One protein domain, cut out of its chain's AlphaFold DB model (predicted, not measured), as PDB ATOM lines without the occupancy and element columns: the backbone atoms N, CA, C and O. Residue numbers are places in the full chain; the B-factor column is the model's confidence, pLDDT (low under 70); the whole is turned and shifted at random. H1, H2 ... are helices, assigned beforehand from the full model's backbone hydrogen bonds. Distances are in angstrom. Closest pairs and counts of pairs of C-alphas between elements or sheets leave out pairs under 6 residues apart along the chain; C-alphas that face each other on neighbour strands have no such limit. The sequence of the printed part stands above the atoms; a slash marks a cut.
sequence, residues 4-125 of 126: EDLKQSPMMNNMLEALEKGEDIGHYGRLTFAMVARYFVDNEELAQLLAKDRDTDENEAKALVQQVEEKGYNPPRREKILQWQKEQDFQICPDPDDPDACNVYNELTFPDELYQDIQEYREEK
ATOM      1  N   GLU A   4     -50.105 -22.276 -13.584       95.50
ATOM      2  CA  GLU A   4     -50.633 -21.012 -14.121       95.50
ATOM      3  C   GLU A   4     -49.746 -19.812 -13.770       95.50
ATOM      4  O   GLU A   4     -49.605 -18.893 -14.574       95.50
ATOM      5  N   ASP A   5     -49.079 -19.841 -12.614       96.06
ATOM      6  CA  ASP A   5     -48.122 -18.799 -12.237       96.06
ATOM      7  C   ASP A   5     -46.870 -18.848 -13.132       96.06
ATOM      8  O   ASP A   5     -46.339 -17.805 -13.502       96.06
ATOM      9  N   LEU A   6     -46.440 -20.042 -13.570       95.56
ATOM     10  CA  LEU A   6     -45.330 -20.188 -14.524       95.56
ATOM     11  C   LEU A   6     -45.626 -19.539 -15.873       95.56
ATOM     12  O   LEU A   6     -44.724 -18.970 -16.488       95.56
ATOM     13  N   LYS A   7     -46.881 -19.589 -16.329       96.44
ATOM     14  CA  LYS A   7     -47.289 -19.018 -17.621       96.44
ATOM     15  C   LYS A   7     -47.162 -17.493 -17.678       96.44
ATOM     16  O   LYS A   7     -47.206 -16.930 -18.768       96.44
ATOM     17  N   GLN A   8     -46.974 -16.819 -16.538       96.00
ATOM     18  CA  GLN A   8     -46.696 -15.380 -16.497       96.00
ATOM     19  C   GLN A   8     -45.351 -15.027 -17.149       96.00
ATOM     20  O   GLN A   8     -45.215 -13.935 -17.695       96.00
ATOM     21  N   SER A   9     -44.384 -15.953 -17.147       97.50
ATOM     22  CA  SER A   9     -43.141 -15.809 -17.904       97.50
ATOM     23  C   SER A   9     -43.356 -16.245 -19.355       97.50
ATOM     24  O   SER A   9     -43.659 -17.418 -19.591       97.50
ATOM     25  N   PRO A  10     -43.137 -15.363 -20.352       97.50
ATOM     26  CA  PRO A  10     -43.187 -15.750 -21.762       97.50
ATOM     27  C   PRO A  10     -42.224 -16.897 -22.093       97.50
ATOM     28  O   PRO A  10     -42.551 -17.774 -22.890       97.50
ATOM     29  N   MET A  11     -41.055 -16.921 -21.445       97.88
ATOM     30  CA  MET A  11     -40.057 -17.980 -21.595       97.88
ATOM     31  C   MET A  11     -40.559 -19.325 -21.043       97.88
ATOM     32  O   MET A  11     -40.452 -20.349 -21.719       97.88
ATOM     33  N   MET A  12     -41.136 -19.342 -19.837       98.44
ATOM     34  CA  MET A  12     -41.686 -20.573 -19.255       98.44
ATOM     35  C   MET A  12     -42.944 -21.042 -19.988       98.44
ATOM     36  O   MET A  12     -43.095 -22.244 -20.198       98.44
ATOM     37  N   ASN A  13     -43.809 -20.124 -20.430       98.31
ATOM     38  CA  ASN A  13     -44.979 -20.459 -21.239       98.31
ATOM     39  C   ASN A  13     -44.574 -21.094 -22.580       98.31
ATOM     40  O   ASN A  13     -45.142 -22.110 -22.964       98.31
ATOM     41  N   ASN A  14     -43.548 -20.561 -23.251       98.12
ATOM     42  CA  ASN A  14     -42.997 -21.146 -24.477       98.12
ATOM     43  C   ASN A  14     -42.537 -22.604 -24.270       98.12
ATOM     44  O   ASN A  14     -42.872 -23.478 -25.067       98.12
ATOM     45  N   MET A  15     -41.828 -22.893 -23.172       98.50
ATOM     46  CA  MET A  15     -41.431 -24.269 -22.840       98.50
ATOM     47  C   MET A  15     -42.625 -25.156 -22.462       98.50
ATOM     48  O   MET A  15     -42.673 -26.302 -22.895       98.50
ATOM     49  N   LEU A  16     -43.602 -24.647 -21.700       98.38
ATOM     50  CA  LEU A  16     -44.826 -25.389 -21.368       98.38
ATOM     51  C   LEU A  16     -45.602 -25.783 -22.628       98.38
ATOM     52  O   LEU A  16     -45.979 -26.943 -22.768       98.38
ATOM     53  N   GLU A  17     -45.801 -24.850 -23.558       98.44
ATOM     54  CA  GLU A  17     -46.494 -25.120 -24.821       98.44
ATOM     55  C   GLU A  17     -45.747 -26.141 -25.686       98.44
ATOM     56  O   GLU A  17     -46.380 -26.978 -26.330       98.44
ATOM     57  N   ALA A  18     -44.414 -26.084 -25.712       98.44
ATOM     58  CA  ALA A  18     -43.587 -27.056 -26.421       98.44
ATOM     59  C   ALA A  18     -43.720 -28.460 -25.802       98.44
ATOM     60  O   ALA A  18     -43.995 -29.428 -26.514       98.44
ATOM     61  N   LEU A  19     -43.637 -28.565 -24.473       98.38
ATOM     62  CA  LEU A  19     -43.848 -29.817 -23.741       98.38
ATOM     63  C   LEU A  19     -45.262 -30.373 -23.970       98.38
ATOM     64  O   LEU A  19     -45.430 -31.559 -24.224       98.38
ATOM     65  N   GLU A  20     -46.301 -29.537 -23.949       97.94
ATOM     66  CA  GLU A  20     -47.677 -29.969 -24.236       97.94
ATOM     67  C   GLU A  20     -47.857 -30.526 -25.655       97.94
ATOM     68  O   GLU A  20     -48.683 -31.419 -25.864       97.94
ATOM     69  N   LYS A  21     -47.072 -30.041 -26.621       98.12
ATOM     70  CA  LYS A  21     -47.046 -30.544 -28.004       98.12
ATOM     71  C   LYS A  21     -46.168 -31.788 -28.180       98.12
ATOM     72  O   LYS A  21     -46.165 -32.365 -29.268       98.12
ATOM     73  N   GLY A  22     -45.448 -32.213 -27.142       97.56
ATOM     74  CA  GLY A  22     -44.474 -33.299 -27.227       97.56
ATOM     75  C   GLY A  22     -43.235 -32.923 -28.040       97.56
ATOM     76  O   GLY A  22     -42.678 -33.766 -28.742       97.56
ATOM     77  N   GLU A  23     -42.848 -31.647 -28.026       98.19
ATOM     78  CA  GLU A  23     -41.609 -31.177 -28.642       98.19
ATOM     79  C   GLU A  23     -40.406 -31.477 -27.730       98.19
ATOM     80  O   GLU A  23     -40.536 -31.616 -26.514       98.19
ATOM     81  N   ASP A  24     -39.221 -31.600 -28.327       98.00
ATOM     82  CA  ASP A  24     -37.957 -31.707 -27.590       98.00
ATOM     83  C   ASP A  24     -37.458 -30.295 -27.273       98.00
ATOM     84  O   ASP A  24     -37.102 -29.543 -28.186       98.00
ATOM     85  N   ILE A  25     -37.438 -29.927 -25.987       98.31
ATOM     86  CA  ILE A  25     -36.951 -28.610 -25.548       98.31
ATOM     87  C   ILE A  25     -35.430 -28.592 -25.321       98.31
ATOM     88  O   ILE A  25     -34.856 -27.577 -24.909       98.31
ATOM     89  N   GLY A  26     -34.754 -29.703 -25.619       97.94
ATOM     90  CA  GLY A  26     -33.319 -29.879 -25.473       97.94
ATOM     91  C   GLY A  26     -32.871 -30.004 -24.018       97.94
ATOM     92  O   GLY A  26     -33.582 -29.677 -23.064       97.94
ATOM     93  N   HIS A  27     -31.633 -30.462 -23.831       97.50
ATOM     94  CA  HIS A  27     -31.064 -30.675 -22.500       97.50
ATOM     95  C   HIS A  27     -31.084 -29.404 -21.633       97.50
ATOM     96  O   HIS A  27     -31.462 -29.457 -20.461       97.50
ATOM     97  N   TYR A  28     -30.707 -28.251 -22.196       98.19
ATOM     98  CA  TYR A  28     -30.680 -26.999 -21.443       98.19
ATOM     99  C   TYR A  28     -32.063 -26.384 -21.248       98.19
ATOM    100  O   TYR A  28     -32.262 -25.681 -20.254       98.19
ATOM    101  N   GLY A  29     -33.018 -26.674 -22.135       98.31
ATOM    102  CA  GLY A  29     -34.424 -26.360 -21.897       98.31
ATOM    103  C   GLY A  29     -34.945 -27.125 -20.687       98.31
ATOM    104  O   GLY A  29     -35.402 -26.500 -19.734       98.31
ATOM    105  N   ARG A  30     -34.765 -28.453 -20.649       98.56
ATOM    106  CA  ARG A  30     -35.169 -29.295 -19.508       98.56
ATOM    107  C   ARG A  30     -34.520 -28.856 -18.198       98.56
ATOM    108  O   ARG A  30     -35.203 -28.739 -17.183       98.56
ATOM    109  N   LEU A  31     -33.220 -28.552 -18.216       98.44
ATOM    110  CA  LEU A  31     -32.506 -28.063 -17.035       98.44
ATOM    111  C   LEU A  31     -33.035 -26.697 -16.571       98.44
ATOM    112  O   LEU A  31     -33.314 -26.522 -15.386       98.44
ATOM    113  N   THR A  32     -33.205 -25.741 -17.489       98.44
ATOM    114  CA  THR A  32     -33.746 -24.408 -17.167       98.44
ATOM    115  C   THR A  32     -35.160 -24.525 -16.609       98.44
ATOM    116  O   THR A  32     -35.459 -23.937 -15.570       98.44
ATOM    117  N   PHE A  33     -36.003 -25.336 -17.252       98.56
ATOM    118  CA  PHE A  33     -37.365 -25.595 -16.818       98.56
ATOM    119  C   PHE A  33     -37.393 -26.170 -15.401       98.56
ATOM    120  O   PHE A  33     -38.079 -25.623 -14.544       98.56
ATOM    121  N   ALA A  34     -36.588 -27.198 -15.117       98.56
ATOM    122  CA  ALA A  34     -36.503 -27.809 -13.791       98.56
ATOM    123  C   ALA A  34     -36.034 -26.823 -12.706       98.56
ATOM    124  O   ALA A  34     -36.609 -26.777 -11.619       98.56
ATOM    125  N   MET A  35     -35.017 -26.003 -12.998       98.31
ATOM    126  CA  MET A  35     -34.481 -25.010 -12.054       98.31
ATOM    127  C   MET A  35     -35.502 -23.923 -11.699       98.31
ATOM    128  O   MET A  35     -35.485 -23.427 -10.578       98.31
ATOM    129  N   VAL A  36     -36.385 -23.551 -12.631       98.12
ATOM    130  CA  VAL A  36     -37.418 -22.528 -12.412       98.12
ATOM    131  C   VAL A  36     -38.685 -23.144 -11.817       98.12
ATOM    132  O   VAL A  36     -39.146 -22.714 -10.763       98.12
ATOM    133  N   ALA A  37     -39.241 -24.168 -12.466       98.00
ATOM    134  CA  ALA A  37     -40.558 -24.720 -12.159       98.00
ATOM    135  C   ALA A  37     -40.646 -25.423 -10.801       98.00
ATOM    136  O   ALA A  37     -41.729 -25.459 -10.223       98.00
ATOM    137  N   ARG A  38     -39.525 -25.880 -10.230       96.56
ATOM    138  CA  ARG A  38     -39.486 -26.466  -8.876       96.56
ATOM    139  C   ARG A  38     -39.969 -25.536  -7.761       96.56
ATOM    140  O   ARG A  38     -40.319 -26.002  -6.687       96.56
ATOM    141  N   TYR A  39     -39.958 -24.221  -7.987       96.19
ATOM    142  CA  TYR A  39     -40.501 -23.256  -7.025       96.19
ATOM    143  C   TYR A  39     -42.023 -23.116  -7.154       96.19
ATOM    144  O   TYR A  39     -42.668 -22.552  -6.272       96.19
ATOM    145  N   PHE A  40     -42.605 -23.622  -8.242       96.94
ATOM    146  CA  PHE A  40     -44.001 -23.410  -8.603       96.94
ATOM    147  C   PHE A  40     -44.865 -24.641  -8.385       96.94
ATOM    148  O   PHE A  40     -45.993 -24.494  -7.928       96.94
ATOM    149  N   VAL A  41     -44.328 -25.824  -8.655       97.25
ATOM    150  CA  VAL A  41     -45.014 -27.114  -8.533       97.25
ATOM    151  C   VAL A  41     -44.181 -28.081  -7.696       97.25
ATOM    152  O   VAL A  41     -42.994 -27.842  -7.472       97.25
ATOM    153  N   ASP A  42     -44.792 -29.166  -7.221       96.81
ATOM    154  CA  ASP A  42     -44.043 -30.216  -6.530       96.81
ATOM    155  C   ASP A  42     -43.193 -31.063  -7.498       96.81
ATOM    156  O   ASP A  42     -43.319 -30.984  -8.723       96.81
ATOM    157  N   ASN A  43     -42.288 -31.871  -6.942       96.56
ATOM    158  CA  ASN A  43     -41.351 -32.677  -7.725       96.56
ATOM    159  C   ASN A  43     -42.042 -33.739  -8.598       96.56
ATOM    160  O   ASN A  43     -41.498 -34.111  -9.640       96.56
ATOM    161  N   GLU A  44     -43.200 -34.257  -8.176       97.25
ATOM    162  CA  GLU A  44     -43.934 -35.265  -8.939       97.25
ATOM    163  C   GLU A  44     -44.589 -34.621 -10.163       97.25
ATOM    164  O   GLU A  44     -44.394 -35.096 -11.284       97.25
ATOM    165  N   GLU A  45     -45.282 -33.498  -9.971       98.00
ATOM    166  CA  GLU A  45     -45.868 -32.707 -11.051       98.00
ATOM    167  C   GLU A  45     -44.787 -32.182 -12.008       98.00
ATOM    168  O   GLU A  45     -44.934 -32.282 -13.228       98.00
ATOM    169  N   LEU A  46     -43.652 -31.704 -11.488       98.31
ATOM    170  CA  LEU A  46     -42.527 -31.257 -12.310       98.31
ATOM    171  C   LEU A  46     -41.972 -32.379 -13.198       98.31
ATOM    172  O   LEU A  46     -41.721 -32.163 -14.387       98.31
ATOM    173  N   ALA A  47     -41.792 -33.579 -12.642       98.44
ATOM    174  CA  ALA A  47     -41.323 -34.722 -13.412       98.44
ATOM    175  C   ALA A  47     -42.333 -35.125 -14.497       98.44
ATOM    176  O   ALA A  47     -41.931 -35.421 -15.619       98.44
ATOM    177  N   GLN A  48     -43.636 -35.075 -14.200       98.19
ATOM    178  CA  GLN A  48     -44.686 -35.333 -15.190       98.19
ATOM    179  C   GLN A  48     -44.695 -34.298 -16.323       98.19
ATOM    180  O   GLN A  48     -44.932 -34.662 -17.473       98.19
ATOM    181  N   LEU A  49     -44.432 -33.019 -16.028       98.38
ATOM    182  CA  LEU A  49     -44.306 -31.976 -17.051       98.38
ATOM    183  C   LEU A  49     -43.092 -32.222 -17.955       98.38
ATOM    184  O   LEU A  49     -43.228 -32.173 -19.175       98.38
ATOM    185  N   LEU A  50     -41.932 -32.522 -17.367       98.50
ATOM    186  CA  LEU A  50     -40.689 -32.791 -18.097       98.50
ATOM    187  C   LEU A  50     -40.754 -34.069 -18.938       98.50
ATOM    188  O   LEU A  50     -40.200 -34.096 -20.030       98.50
ATOM    189  N   ALA A  51     -41.463 -35.099 -18.473       98.25
ATOM    190  CA  ALA A  51     -41.649 -36.357 -19.199       98.25
ATOM    191  C   ALA A  51     -42.526 -36.225 -20.460       98.25
ATOM    192  O   ALA A  51     -42.718 -37.202 -21.183       98.25
ATOM    193  N   LYS A  52     -43.098 -35.039 -20.720       98.31
ATOM    194  CA  LYS A  52     -43.755 -34.743 -21.999       98.31
ATOM    195  C   LYS A  52     -42.757 -34.388 -23.104       98.31
ATOM    196  O   LYS A  52     -43.138 -34.397 -24.270       98.31
ATOM    197  N   ASP A  53     -41.516 -34.058 -22.754       98.12
ATOM    198  CA  ASP A  53     -40.450 -33.849 -23.730       98.12
ATOM    199  C   ASP A  53     -40.213 -35.136 -24.531       98.12
ATOM    200  O   ASP A  53     -40.153 -36.233 -23.973       98.12
ATOM    201  N   ARG A  54     -40.077 -35.011 -25.854       97.38
ATOM    202  CA  ARG A  54     -39.921 -36.163 -26.753       97.38
ATOM    203  C   ARG A  54     -38.712 -37.045 -26.426       97.38
ATOM    204  O   ARG A  54     -38.766 -38.252 -26.664       97.38
ATOM    205  N   ASP A  55     -37.636 -36.447 -25.927       95.12
ATOM    206  CA  ASP A  55     -36.335 -37.077 -25.712       95.12
ATOM    207  C   ASP A  55     -36.072 -37.320 -24.211       95.12
ATOM    208  O   ASP A  55     -34.920 -37.367 -23.769       95.12
ATOM    209  N   THR A  56     -37.115 -37.420 -23.380       95.25
ATOM    210  CA  THR A  56     -36.979 -37.701 -21.941       95.25
ATOM    211  C   THR A  56     -38.139 -38.532 -21.414       95.25
ATOM    212  O   THR A  56     -39.301 -38.176 -21.585       95.25
ATOM    213  N   ASP A  57     -37.824 -39.628 -20.724       95.56
ATOM    214  CA  ASP A  57     -38.833 -40.441 -20.042       95.56
ATOM    215  C   ASP A  57     -39.078 -40.014 -18.580       95.56
ATOM    216  O   ASP A  57     -38.398 -39.155 -18.016       95.56
ATOM    217  N   GLU A  58     -40.078 -40.621 -17.936       95.31
ATOM    218  CA  GLU A  58     -40.463 -40.291 -16.559       95.31
ATOM    219  C   GLU A  58     -39.346 -40.549 -15.529       95.31
ATOM    220  O   GLU A  58     -39.220 -39.804 -14.555       95.31
ATOM    221  N   ASN A  59     -38.517 -41.580 -15.721       97.44
ATOM    222  CA  ASN A  59     -37.425 -41.885 -14.795       97.44
ATOM    223  C   ASN A  59     -36.286 -40.876 -14.950       97.44
ATOM    224  O   ASN A  59     -35.728 -40.420 -13.950       97.44
ATOM    225  N   GLU A  60     -35.958 -40.510 -16.188       98.00
ATOM    226  CA  GLU A  60     -34.974 -39.475 -16.499       98.00
ATOM    227  C   GLU A  60     -35.419 -38.105 -15.972       98.00
ATOM    228  O   GLU A  60     -34.627 -37.399 -15.342       98.00
ATOM    229  N   ALA A  61     -36.699 -37.760 -16.138       98.31
ATOM    230  CA  ALA A  61     -37.287 -36.545 -15.587       98.31
ATOM    231  C   ALA A  61     -37.193 -36.512 -14.053       98.31
ATOM    232  O   ALA A  61     -36.711 -35.531 -13.485       98.31
ATOM    233  N   LYS A  62     -37.574 -37.602 -13.371       98.38
ATOM    234  CA  LYS A  62     -37.443 -37.730 -11.907       98.38
ATOM    235  C   LYS A  62     -35.995 -37.572 -11.444       98.38
ATOM    236  O   LYS A  62     -35.738 -36.857 -10.477       98.38
ATOM    237  N   ALA A  63     -35.050 -38.192 -12.151       98.19
ATOM    238  CA  ALA A  63     -33.630 -38.086 -11.835       98.19
ATOM    239  C   ALA A  63     -33.103 -36.650 -12.002       98.19
ATOM    240  O   ALA A  63     -32.329 -36.182 -11.166       98.19
ATOM    241  N   LEU A  64     -33.539 -35.931 -13.043       98.25
ATOM    242  CA  LEU A  64     -33.195 -34.522 -13.241       98.25
ATOM    243  C   LEU A  64     -33.750 -33.646 -12.113       98.25
ATOM    244  O   LEU A  64     -33.007 -32.839 -11.555       98.25
ATOM    245  N   VAL A  65     -35.025 -33.814 -11.758       98.25
ATOM    246  CA  VAL A  65     -35.664 -33.053 -10.672       98.25
ATOM    247  C   VAL A  65     -34.923 -33.265  -9.356       98.25
ATOM    248  O   VAL A  65     -34.526 -32.291  -8.714       98.25
ATOM    249  N   GLN A  66     -34.644 -34.523  -9.010       97.69
ATOM    250  CA  GLN A  66     -33.871 -34.864  -7.819       97.69
ATOM    251  C   GLN A  66     -32.472 -34.234  -7.854       97.69
ATOM    252  O   GLN A  66     -32.032 -33.640  -6.875       97.69
ATOM    253  N   GLN A  67     -31.776 -34.303  -8.991       97.56
ATOM    254  CA  GLN A  67     -30.447 -33.709  -9.128       97.56
ATOM    255  C   GLN A  67     -30.462 -32.188  -8.916       97.56
ATOM    256  O   GLN A  67     -29.543 -31.644  -8.301       97.56
ATOM    257  N   VAL A  68     -31.456 -31.492  -9.470       96.88
ATOM    258  CA  VAL A  68     -31.598 -30.035  -9.340       96.88
ATOM    259  C   VAL A  68     -31.876 -29.651  -7.887       96.88
ATOM    260  O   VAL A  68     -31.286 -28.688  -7.390       96.88
ATOM    261  N   GLU A  69     -32.729 -30.418  -7.205       94.81
ATOM    262  CA  GLU A  69     -33.037 -30.234  -5.789       94.81
ATOM    263  C   GLU A  69     -31.810 -30.460  -4.900       94.81
ATOM    264  O   GLU A  69     -31.434 -29.562  -4.149       94.81
ATOM    265  N   GLU A  70     -31.139 -31.608  -5.032       95.44
ATOM    266  CA  GLU A  70     -29.975 -31.976  -4.214       95.44
ATOM    267  C   GLU A  70     -28.810 -30.995  -4.366       95.44
ATOM    268  O   GLU A  70     -28.074 -30.734  -3.413       95.44
ATOM    269  N   LYS A  71     -28.624 -30.444  -5.569       93.81
ATOM    270  CA  LYS A  71     -27.563 -29.469  -5.835       93.81
ATOM    271  C   LYS A  71     -27.925 -28.044  -5.428       93.81
ATOM    272  O   LYS A  71     -27.053 -27.181  -5.515       93.81
ATOM    273  N   GLY A  72     -29.173 -27.786  -5.032       89.69
ATOM    274  CA  GLY A  72     -29.631 -26.448  -4.660       89.69
ATOM    275  C   GLY A  72     -29.439 -25.436  -5.790       89.69
ATOM    276  O   GLY A  72     -28.980 -24.321  -5.564       89.69
ATOM    277  N   TYR A  73     -29.697 -25.837  -7.037       91.50
ATOM    278  CA  TYR A  73     -29.502 -24.935  -8.167       91.50
ATOM    279  C   TYR A  73     -30.519 -23.784  -8.149       91.50
ATOM    280  O   TYR A  73     -31.728 -24.012  -8.131       91.50
ATOM    281  N   ASN A  74     -30.008 -22.553  -8.239       94.06
ATOM    282  CA  ASN A  74     -30.813 -21.337  -8.368       94.06
ATOM    283  C   ASN A  74     -31.250 -21.106  -9.819       94.06
ATOM    284  O   ASN A  74     -30.428 -21.337 -10.712       94.06
ATOM    285  N   PRO A  75     -32.456 -20.563 -10.080       96.69
ATOM    286  CA  PRO A  75     -32.904 -20.217 -11.425       96.69
ATOM    287  C   PRO A  75     -31.833 -19.441 -12.219       96.69
ATOM    288  O   PRO A  75     -31.220 -18.501 -11.695       96.69
ATOM    289  N   PRO A  76     -31.547 -19.829 -13.472       96.56
ATOM    290  CA  PRO A  76     -30.477 -19.209 -14.241       96.56
ATOM    291  C   PRO A  76     -30.823 -17.757 -14.590       96.56
ATOM    292  O   PRO A  76     -31.979 -17.397 -14.797       96.56
ATOM    293  N   ARG A  77     -29.798 -16.905 -14.688       96.00
ATOM    294  CA  ARG A  77     -29.960 -15.544 -15.221       96.00
ATOM    295  C   ARG A  77     -30.066 -15.562 -16.746       96.00
ATOM    296  O   ARG A  77     -29.558 -16.488 -17.385       96.00
ATOM    297  N   ARG A  78     -30.625 -14.488 -17.316       96.50
ATOM    298  CA  ARG A  78     -30.777 -14.282 -18.767       96.50
ATOM    299  C   ARG A  78     -29.498 -14.593 -19.540       96.50
ATOM    300  O   ARG A  78     -29.544 -15.335 -20.514       96.50
ATOM    301  N   GLU A  79     -28.340 -14.101 -19.100       96.81
ATOM    302  CA  GLU A  79     -27.077 -14.305 -19.823       96.81
ATOM    303  C   GLU A  79     -26.721 -15.791 -19.941       96.81
ATOM    304  O   GLU A  79     -26.198 -16.231 -20.967       96.81
ATOM    305  N   LYS A  80     -27.033 -16.574 -18.901       97.62
ATOM    306  CA  LYS A  80     -26.783 -18.014 -18.882       97.62
ATOM    307  C   LYS A  80     -27.775 -18.769 -19.762       97.62
ATOM    308  O   LYS A  80     -27.352 -19.661 -20.489       97.62
ATOM    309  N   ILE A  81     -29.045 -18.366 -19.751       97.88
ATOM    310  CA  ILE A  81     -30.084 -18.904 -20.642       97.88
ATOM    311  C   ILE A  81     -29.697 -18.669 -22.108       97.88
ATOM    312  O   ILE A  81     -29.667 -19.608 -22.898       97.88
ATOM    313  N   LEU A  82     -29.312 -17.438 -22.463       97.75
ATOM    314  CA  LEU A  82     -28.878 -17.090 -23.819       97.75
ATOM    315  C   LEU A  82     -27.582 -17.799 -24.231       97.75
ATOM    316  O   LEU A  82     -27.384 -18.063 -25.416       97.75
ATOM    317  N   GLN A  83     -26.683 -18.089 -23.285       98.00
ATOM    318  CA  GLN A  83     -25.515 -18.926 -23.552       98.00
ATOM    319  C   GLN A  83     -25.952 -20.350 -23.906       98.00
ATOM    320  O   GLN A  83     -25.585 -20.847 -24.964       98.00
ATOM    321  N   TRP A  84     -26.734 -20.983 -23.036       97.94
ATOM    322  CA  TRP A  84     -27.168 -22.367 -23.197       97.94
ATOM    323  C   TRP A  84     -28.026 -22.597 -24.435       97.94
ATOM    324  O   TRP A  84     -27.857 -23.599 -25.119       97.94
ATOM    325  N   GLN A  85     -28.898 -21.651 -24.770       96.88
ATOM    326  CA  GLN A  85     -29.697 -21.722 -25.987       96.88
ATOM    327  C   GLN A  85     -28.833 -21.846 -27.247       96.88
ATOM    328  O   GLN A  85     -29.229 -22.528 -28.179       96.88
ATOM    329  N   LYS A  86     -27.643 -21.233 -27.294       97.00
ATOM    330  CA  LYS A  86     -26.744 -21.336 -28.461       97.00
ATOM    331  C   LYS A  86     -26.139 -22.729 -28.639       97.00
ATOM    332  O   LYS A  86     -25.512 -22.984 -29.663       97.00
ATOM    333  N   GLU A  87     -26.272 -23.594 -27.638       96.88
ATOM    334  CA  GLU A  87     -25.717 -24.947 -27.615       96.88
ATOM    335  C   GLU A  87     -26.766 -26.015 -27.992       96.88
ATOM    336  O   GLU A  87     -26.448 -27.201 -27.995       96.88
ATOM    337  N   GLN A  88     -28.001 -25.615 -28.320       96.00
ATOM    338  CA  GLN A  88     -29.098 -26.511 -28.702       96.00
ATOM    339  C   GLN A  88     -30.008 -25.888 -29.774       96.00
ATOM    340  O   GLN A  88     -29.942 -24.691 -30.034       96.00
ATOM    341  N   ASP A  89     -30.879 -26.698 -30.377       96.44
ATOM    342  CA  ASP A  89     -31.791 -26.234 -31.434       96.44
ATOM    343  C   ASP A  89     -33.023 -25.500 -30.877       96.44
ATOM    344  O   ASP A  89     -33.528 -24.565 -31.499       96.44
ATOM    345  N   PHE A  90     -33.515 -25.908 -29.701       97.75
ATOM    346  CA  PHE A  90     -34.705 -25.304 -29.104       97.75
ATOM    347  C   PHE A  90     -34.419 -23.906 -28.542       97.75
ATOM    348  O   PHE A  90     -33.530 -23.713 -27.701       97.75
ATOM    349  N   GLN A  91     -35.240 -22.940 -28.954       97.19
ATOM    350  CA  GLN A  91     -35.186 -21.552 -28.510       97.19
ATOM    351  C   GLN A  91     -35.889 -21.387 -27.151       97.19
ATOM    352  O   GLN A  91     -37.093 -21.150 -27.088       97.19
ATOM    353  N   ILE A  92     -35.121 -21.504 -26.060       97.94
ATOM    354  CA  ILE A  92     -35.594 -21.310 -24.675       97.94
ATOM    355  C   ILE A  92     -36.204 -19.913 -24.503       97.94
ATOM    356  O   ILE A  92     -37.330 -19.766 -24.036       97.94
ATOM    357  N   CYS A  93     -35.448 -18.893 -24.903       97.81
ATOM    358  CA  CYS A  93     -35.808 -17.492 -24.896       97.81
ATOM    359  C   CYS A  93     -36.460 -17.094 -26.230       97.81
ATOM    360  O   CYS A  93     -35.741 -16.960 -27.225       97.81
ATOM    361  N   PRO A  94     -37.791 -16.898 -26.280       95.31
ATOM    362  CA  PRO A  94     -38.507 -16.679 -27.536       95.31
ATOM    363  C   PRO A  94     -38.160 -15.348 -28.220       95.31
ATOM    364  O   PRO A  94     -38.241 -15.278 -29.443       95.31
ATOM    365  N   ASP A  95     -37.741 -14.334 -27.459       95.25
ATOM    366  CA  ASP A  95     -37.271 -13.043 -27.976       95.25
ATOM    367  C   ASP A  95     -35.869 -12.723 -27.414       95.25
ATOM    368  O   ASP A  95     -35.727 -12.074 -26.374       95.25
ATOM    369  N   PRO A  96     -34.797 -13.244 -28.038       94.88
ATOM    370  CA  PRO A  96     -33.442 -13.040 -27.540       94.88
ATOM    371  C   PRO A  96     -32.933 -11.607 -27.745       94.88
ATOM    372  O   PRO A  96     -31.989 -11.223 -27.048       94.88
ATOM    373  N   ASP A  97     -33.534 -10.830 -28.651       94.88
ATOM    374  CA  ASP A  97     -33.107  -9.468 -28.987       94.88
ATOM    375  C   ASP A  97     -33.691  -8.418 -28.025       94.88
ATOM    376  O   ASP A  97     -33.058  -7.382 -27.800       94.88
ATOM    377  N   ASP A  98     -34.840  -8.691 -27.396       95.12
ATOM    378  CA  ASP A  98     -35.382  -7.865 -26.311       95.12
ATOM    379  C   ASP A  98     -34.508  -7.990 -25.047       95.12
ATOM    380  O   ASP A  98     -34.436  -9.078 -24.468       95.12
ATOM    381  N   PRO A  99     -33.826  -6.925 -24.578       92.44
ATOM    382  CA  PRO A  99     -32.963  -6.979 -23.396       92.44
ATOM    383  C   PRO A  99     -33.694  -7.368 -22.101       92.44
ATOM    384  O   PRO A  99     -33.033  -7.868 -21.188       92.44
ATOM    385  N   ASP A 100     -35.013  -7.177 -22.028       91.19
ATOM    386  CA  ASP A 100     -35.811  -7.430 -20.828       91.19
ATOM    387  C   ASP A 100     -36.443  -8.834 -20.797       91.19
ATOM    388  O   ASP A 100     -36.876  -9.291 -19.736       91.19
ATOM    389  N   ALA A 101     -36.440  -9.560 -21.919       94.62
ATOM    390  CA  ALA A 101     -37.002 -10.906 -21.999       94.62
ATOM    391  C   ALA A 101     -36.174 -11.949 -21.220       94.62
ATOM    392  O   ALA A 101     -34.978 -11.786 -20.976       94.62
ATOM    393  N   CYS A 102     -36.770 -13.086 -20.871       95.69
ATOM    394  CA  CYS A 102     -36.085 -14.276 -20.347       95.69
ATOM    395  C   CYS A 102     -35.274 -14.010 -19.072       95.69
ATOM    396  O   CYS A 102     -34.310 -14.714 -18.751       95.69
ATOM    397  N   ASN A 103     -35.660 -12.966 -18.343       95.69
ATOM    398  CA  ASN A 103     -35.202 -12.702 -16.999       95.69
ATOM    399  C   ASN A 103     -36.268 -13.207 -16.031       95.69
ATOM    400  O   ASN A 103     -37.163 -12.467 -15.630       95.69
ATOM    401  N   VAL A 104     -36.141 -14.470 -15.628       95.31
ATOM    402  CA  VAL A 104     -37.106 -15.142 -14.743       95.31
ATOM    403  C   VAL A 104     -37.377 -14.381 -13.446       95.31
ATOM    404  O   VAL A 104     -38.488 -14.432 -12.940       95.31
ATOM    405  N   TYR A 105     -36.399 -13.634 -12.928       95.00
ATOM    406  CA  TYR A 105     -36.547 -12.841 -11.703       95.00
ATOM    407  C   TYR A 105     -37.378 -11.563 -11.899       95.00
ATOM    408  O   TYR A 105     -37.890 -11.019 -10.927       95.00
ATOM    409  N   ASN A 106     -37.500 -11.079 -13.138       94.25
ATOM    410  CA  ASN A 106     -38.405  -9.984 -13.496       94.25
ATOM    411  C   ASN A 106     -39.778 -10.511 -13.936       94.25
ATOM    412  O   ASN A 106     -40.785  -9.835 -13.749       94.25
ATOM    413  N   GLU A 107     -39.805 -11.689 -14.559       94.88
ATOM    414  CA  GLU A 107     -41.010 -12.280 -15.147       94.88
ATOM    415  C   GLU A 107     -41.873 -13.042 -14.133       94.88
ATOM    416  O   GLU A 107     -43.071 -13.198 -14.354       94.88
ATOM    417  N   LEU A 108     -41.277 -13.538 -13.044       96.44
ATOM    418  CA  LEU A 108     -41.941 -14.382 -12.054       96.44
ATOM    419  C   LEU A 108     -41.699 -13.885 -10.630       96.44
ATOM    420  O   LEU A 108     -40.692 -13.252 -10.319       96.44
ATOM    421  N   THR A 109     -42.613 -14.253  -9.735       94.81
ATOM    422  CA  THR A 109     -42.455 -14.040  -8.292       94.81
ATOM    423  C   THR A 109     -42.007 -15.341  -7.634       94.81
ATOM    424  O   THR A 109     -42.780 -16.287  -7.541       94.81
ATOM    425  N   PHE A 110     -40.755 -15.390  -7.182       94.50
ATOM    426  CA  PHE A 110     -40.213 -16.513  -6.413       94.50
ATOM    427  C   PHE A 110     -40.436 -16.335  -4.902       94.50
ATOM    428  O   PHE A 110     -40.663 -15.206  -4.460       94.50
ATOM    429  N   PRO A 111     -40.336 -17.409  -4.094       92.56
ATOM    430  CA  PRO A 111     -40.376 -17.301  -2.638       92.56
ATOM    431  C   PRO A 111     -39.200 -16.472  -2.097       92.56
ATOM    432  O   PRO A 111     -38.096 -16.546  -2.636       92.56
ATOM    433  N   ASP A 112     -39.420 -15.745  -0.997       89.75
ATOM    434  CA  ASP A 112     -38.398 -14.889  -0.365       89.75
ATOM    435  C   ASP A 112     -37.115 -15.654  -0.001       89.75
ATOM    436  O   ASP A 112     -36.014 -15.120  -0.132       89.75
ATOM    437  N   GLU A 113     -37.258 -16.920   0.399       88.19
ATOM    438  CA  GLU A 113     -36.159 -17.827   0.757       88.19
ATOM    439  C   GLU A 113     -35.125 -17.953  -0.374       88.19
ATOM    440  O   GLU A 113     -33.927 -17.887  -0.122       88.19
ATOM    441  N   LEU A 114     -35.560 -17.993  -1.643       91.56
ATOM    442  CA  LEU A 114     -34.634 -18.049  -2.779       91.56
ATOM    443  C   LEU A 114     -33.720 -16.816  -2.835       91.56
ATOM    444  O   LEU A 114     -32.535 -16.909  -3.158       91.56
ATOM    445  N   TYR A 115     -34.270 -15.635  -2.563       89.56
ATOM    446  CA  TYR A 115     -33.488 -14.402  -2.595       89.56
ATOM    447  C   TYR A 115     -32.488 -14.339  -1.440       89.56
ATOM    448  O   TYR A 115     -31.384 -13.824  -1.636       89.56
ATOM    449  N   GLN A 116     -32.851 -14.897  -0.282       84.31
ATOM    450  CA  GLN A 116     -31.959 -15.044   0.868       84.31
ATOM    451  C   GLN A 116     -30.791 -15.974   0.523       84.31
ATOM    452  O   GLN A 116     -29.643 -15.541   0.613       84.31
ATOM    453  N   ASP A 117     -31.062 -17.165  -0.022       83.69
ATOM    454  CA  ASP A 117     -30.030 -18.124  -0.448       83.69
ATOM    455  C   ASP A 117     -29.050 -17.504  -1.461       83.69
ATOM    456  O   ASP A 117     -27.826 -17.666  -1.387       83.69
ATOM    457  N   ILE A 118     -29.576 -16.744  -2.429       84.88
ATOM    458  CA  ILE A 118     -28.761 -16.045  -3.433       84.88
ATOM    459  C   ILE A 118     -27.884 -14.965  -2.791       84.88
ATOM    460  O   ILE A 118     -26.772 -14.725  -3.278       84.88
ATOM    461  N   GLN A 119     -28.381 -14.268  -1.771       80.06
ATOM    462  CA  GLN A 119     -27.626 -13.242  -1.061       80.06
ATOM    463  C   GLN A 119     -26.508 -13.873  -0.227       80.06
ATOM    464  O   GLN A 119     -25.352 -13.485  -0.402       80.06
ATOM    465  N   GLU A 120     -26.827 -14.872   0.594       78.06
ATOM    466  CA  GLU A 120     -25.865 -15.578   1.446       78.06
ATOM    467  C   GLU A 120     -24.711 -16.154   0.618       78.06
ATOM    468  O   GLU A 120     -23.540 -15.902   0.903       78.06
ATOM    469  N   TYR A 121     -25.020 -16.802  -0.510       79.19
ATOM    470  CA  TYR A 121     -24.002 -17.333  -1.418       79.19
ATOM    471  C   TYR A 121     -23.051 -16.265  -1.985       79.19
ATOM    472  O   TYR A 121     -21.884 -16.544  -2.272       79.19
ATOM    473  N   ARG A 122     -23.538 -15.038  -2.215       77.06
ATOM    474  CA  ARG A 122     -22.686 -13.930  -2.684       77.06
ATOM    475  C   ARG A 122     -21.801 -13.402  -1.563       77.06
ATOM    476  O   ARG A 122     -20.664 -13.045  -1.850       77.06
ATOM    477  N   GLU A 123     -22.311 -13.358  -0.337       76.00
ATOM    478  CA  GLU A 123     -21.565 -12.915   0.843       76.00
ATOM    479  C   GLU A 123     -20.440 -13.895   1.200       76.00
ATOM    480  O   GLU A 123     -19.324 -13.456   1.458       76.00
ATOM    481  N   GLU A 124     -20.668 -15.209   1.108       74.50
ATOM    482  CA  GLU A 124     -19.622 -16.224   1.328       74.50
ATOM    483  C   GLU A 124     -18.477 -16.173   0.300       74.50
ATOM    484  O   GLU A 124     -17.386 -16.694   0.543       74.50
ATOM    485  N   LYS A 125     -18.724 -15.581  -0.874       73.44
ATOM    486  CA  LYS A 125     -17.777 -15.522  -1.996       73.44
ATOM    487  C   LYS A 125     -17.099 -14.164  -2.196       73.44
ATOM    488  O   LYS A 125     -16.260 -14.069  -3.096       73.44
TER     489      LYS A 125
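What this domain is: This is residues 4 to 125 of the 126 residues of an uncharacterized protein of uncultured Rubrobacteraceae bacterium (UniProt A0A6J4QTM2). H2 runs through the middle of a cluster of helices: H3, H4 and H5 pack on it, H1 crosses it, and H7 reaches away from the cluster, with residues 119 to 125, of which 119 to 123 belong to H7, sticking out. A long link, residues 86 to 103, leads from H5 to the small helix H6. The printed part has 122 residues with seven named helices, H1 to H7 along the chain, and no named strand; the class is all helix. The whole is compact, with a radius of gyration of the C-alphas of 13.8 A and spans of 41 by 33 by 27 A.

How they stand to each other: H1, residues 10 to 20, only just touches residues 29 to 33 of H2, residues 26 to 37, with 3 pairs of C-alphas within 8 A, the closest Met 12 and Phe 33, 7.1 A, at a steep tilt of 64 degrees. H2 is the hub, touching four helices. H3, residues 43 to 50, forms a helical hairpin with H2; their closest C-alphas, Arg 30 and Leu 50, are 6.7 A apart. H4, residues 58 to 70, touches H3, closest at C-alphas 47 and 61, 4.9 A, at a steep tilt of 54 degrees. Its residues 64 to 68 touch residues 31 to 35 of H2, closest at C-alphas 34 and 65, 6.2 A. H5, residues 78 to 85, touches residues 28 to 32 of H2, closest at C-alphas 28 and 84, 6.1 A. H6, residues 104 to 107, is close but not clearly touching H1, with C-alphas 10 and 107 closest at 7.8 A. H7, residues 112 to 123, touches no helix. Every O i to N i+4 pair is within hydrogen-bond range in H1 to H5 and H7; H6 is too short for one.

Where its parts are: H1 begins at C-alpha 10 (-43.187, -15.750, -21.762). From first to last C-alpha H2 measures 16.0 A, H4 18.2 A and H7 17.0 A. H7 ends at C-alpha 123 (-21.565, -12.915, 0.843).

The domain as a whole: The C-alphas farthest apart, Lys 21 and Glu 124, are 42.6 A apart. The printed part has no cut, and H5 to H6 is the long link. No printed residue is under 70 in pLDDT.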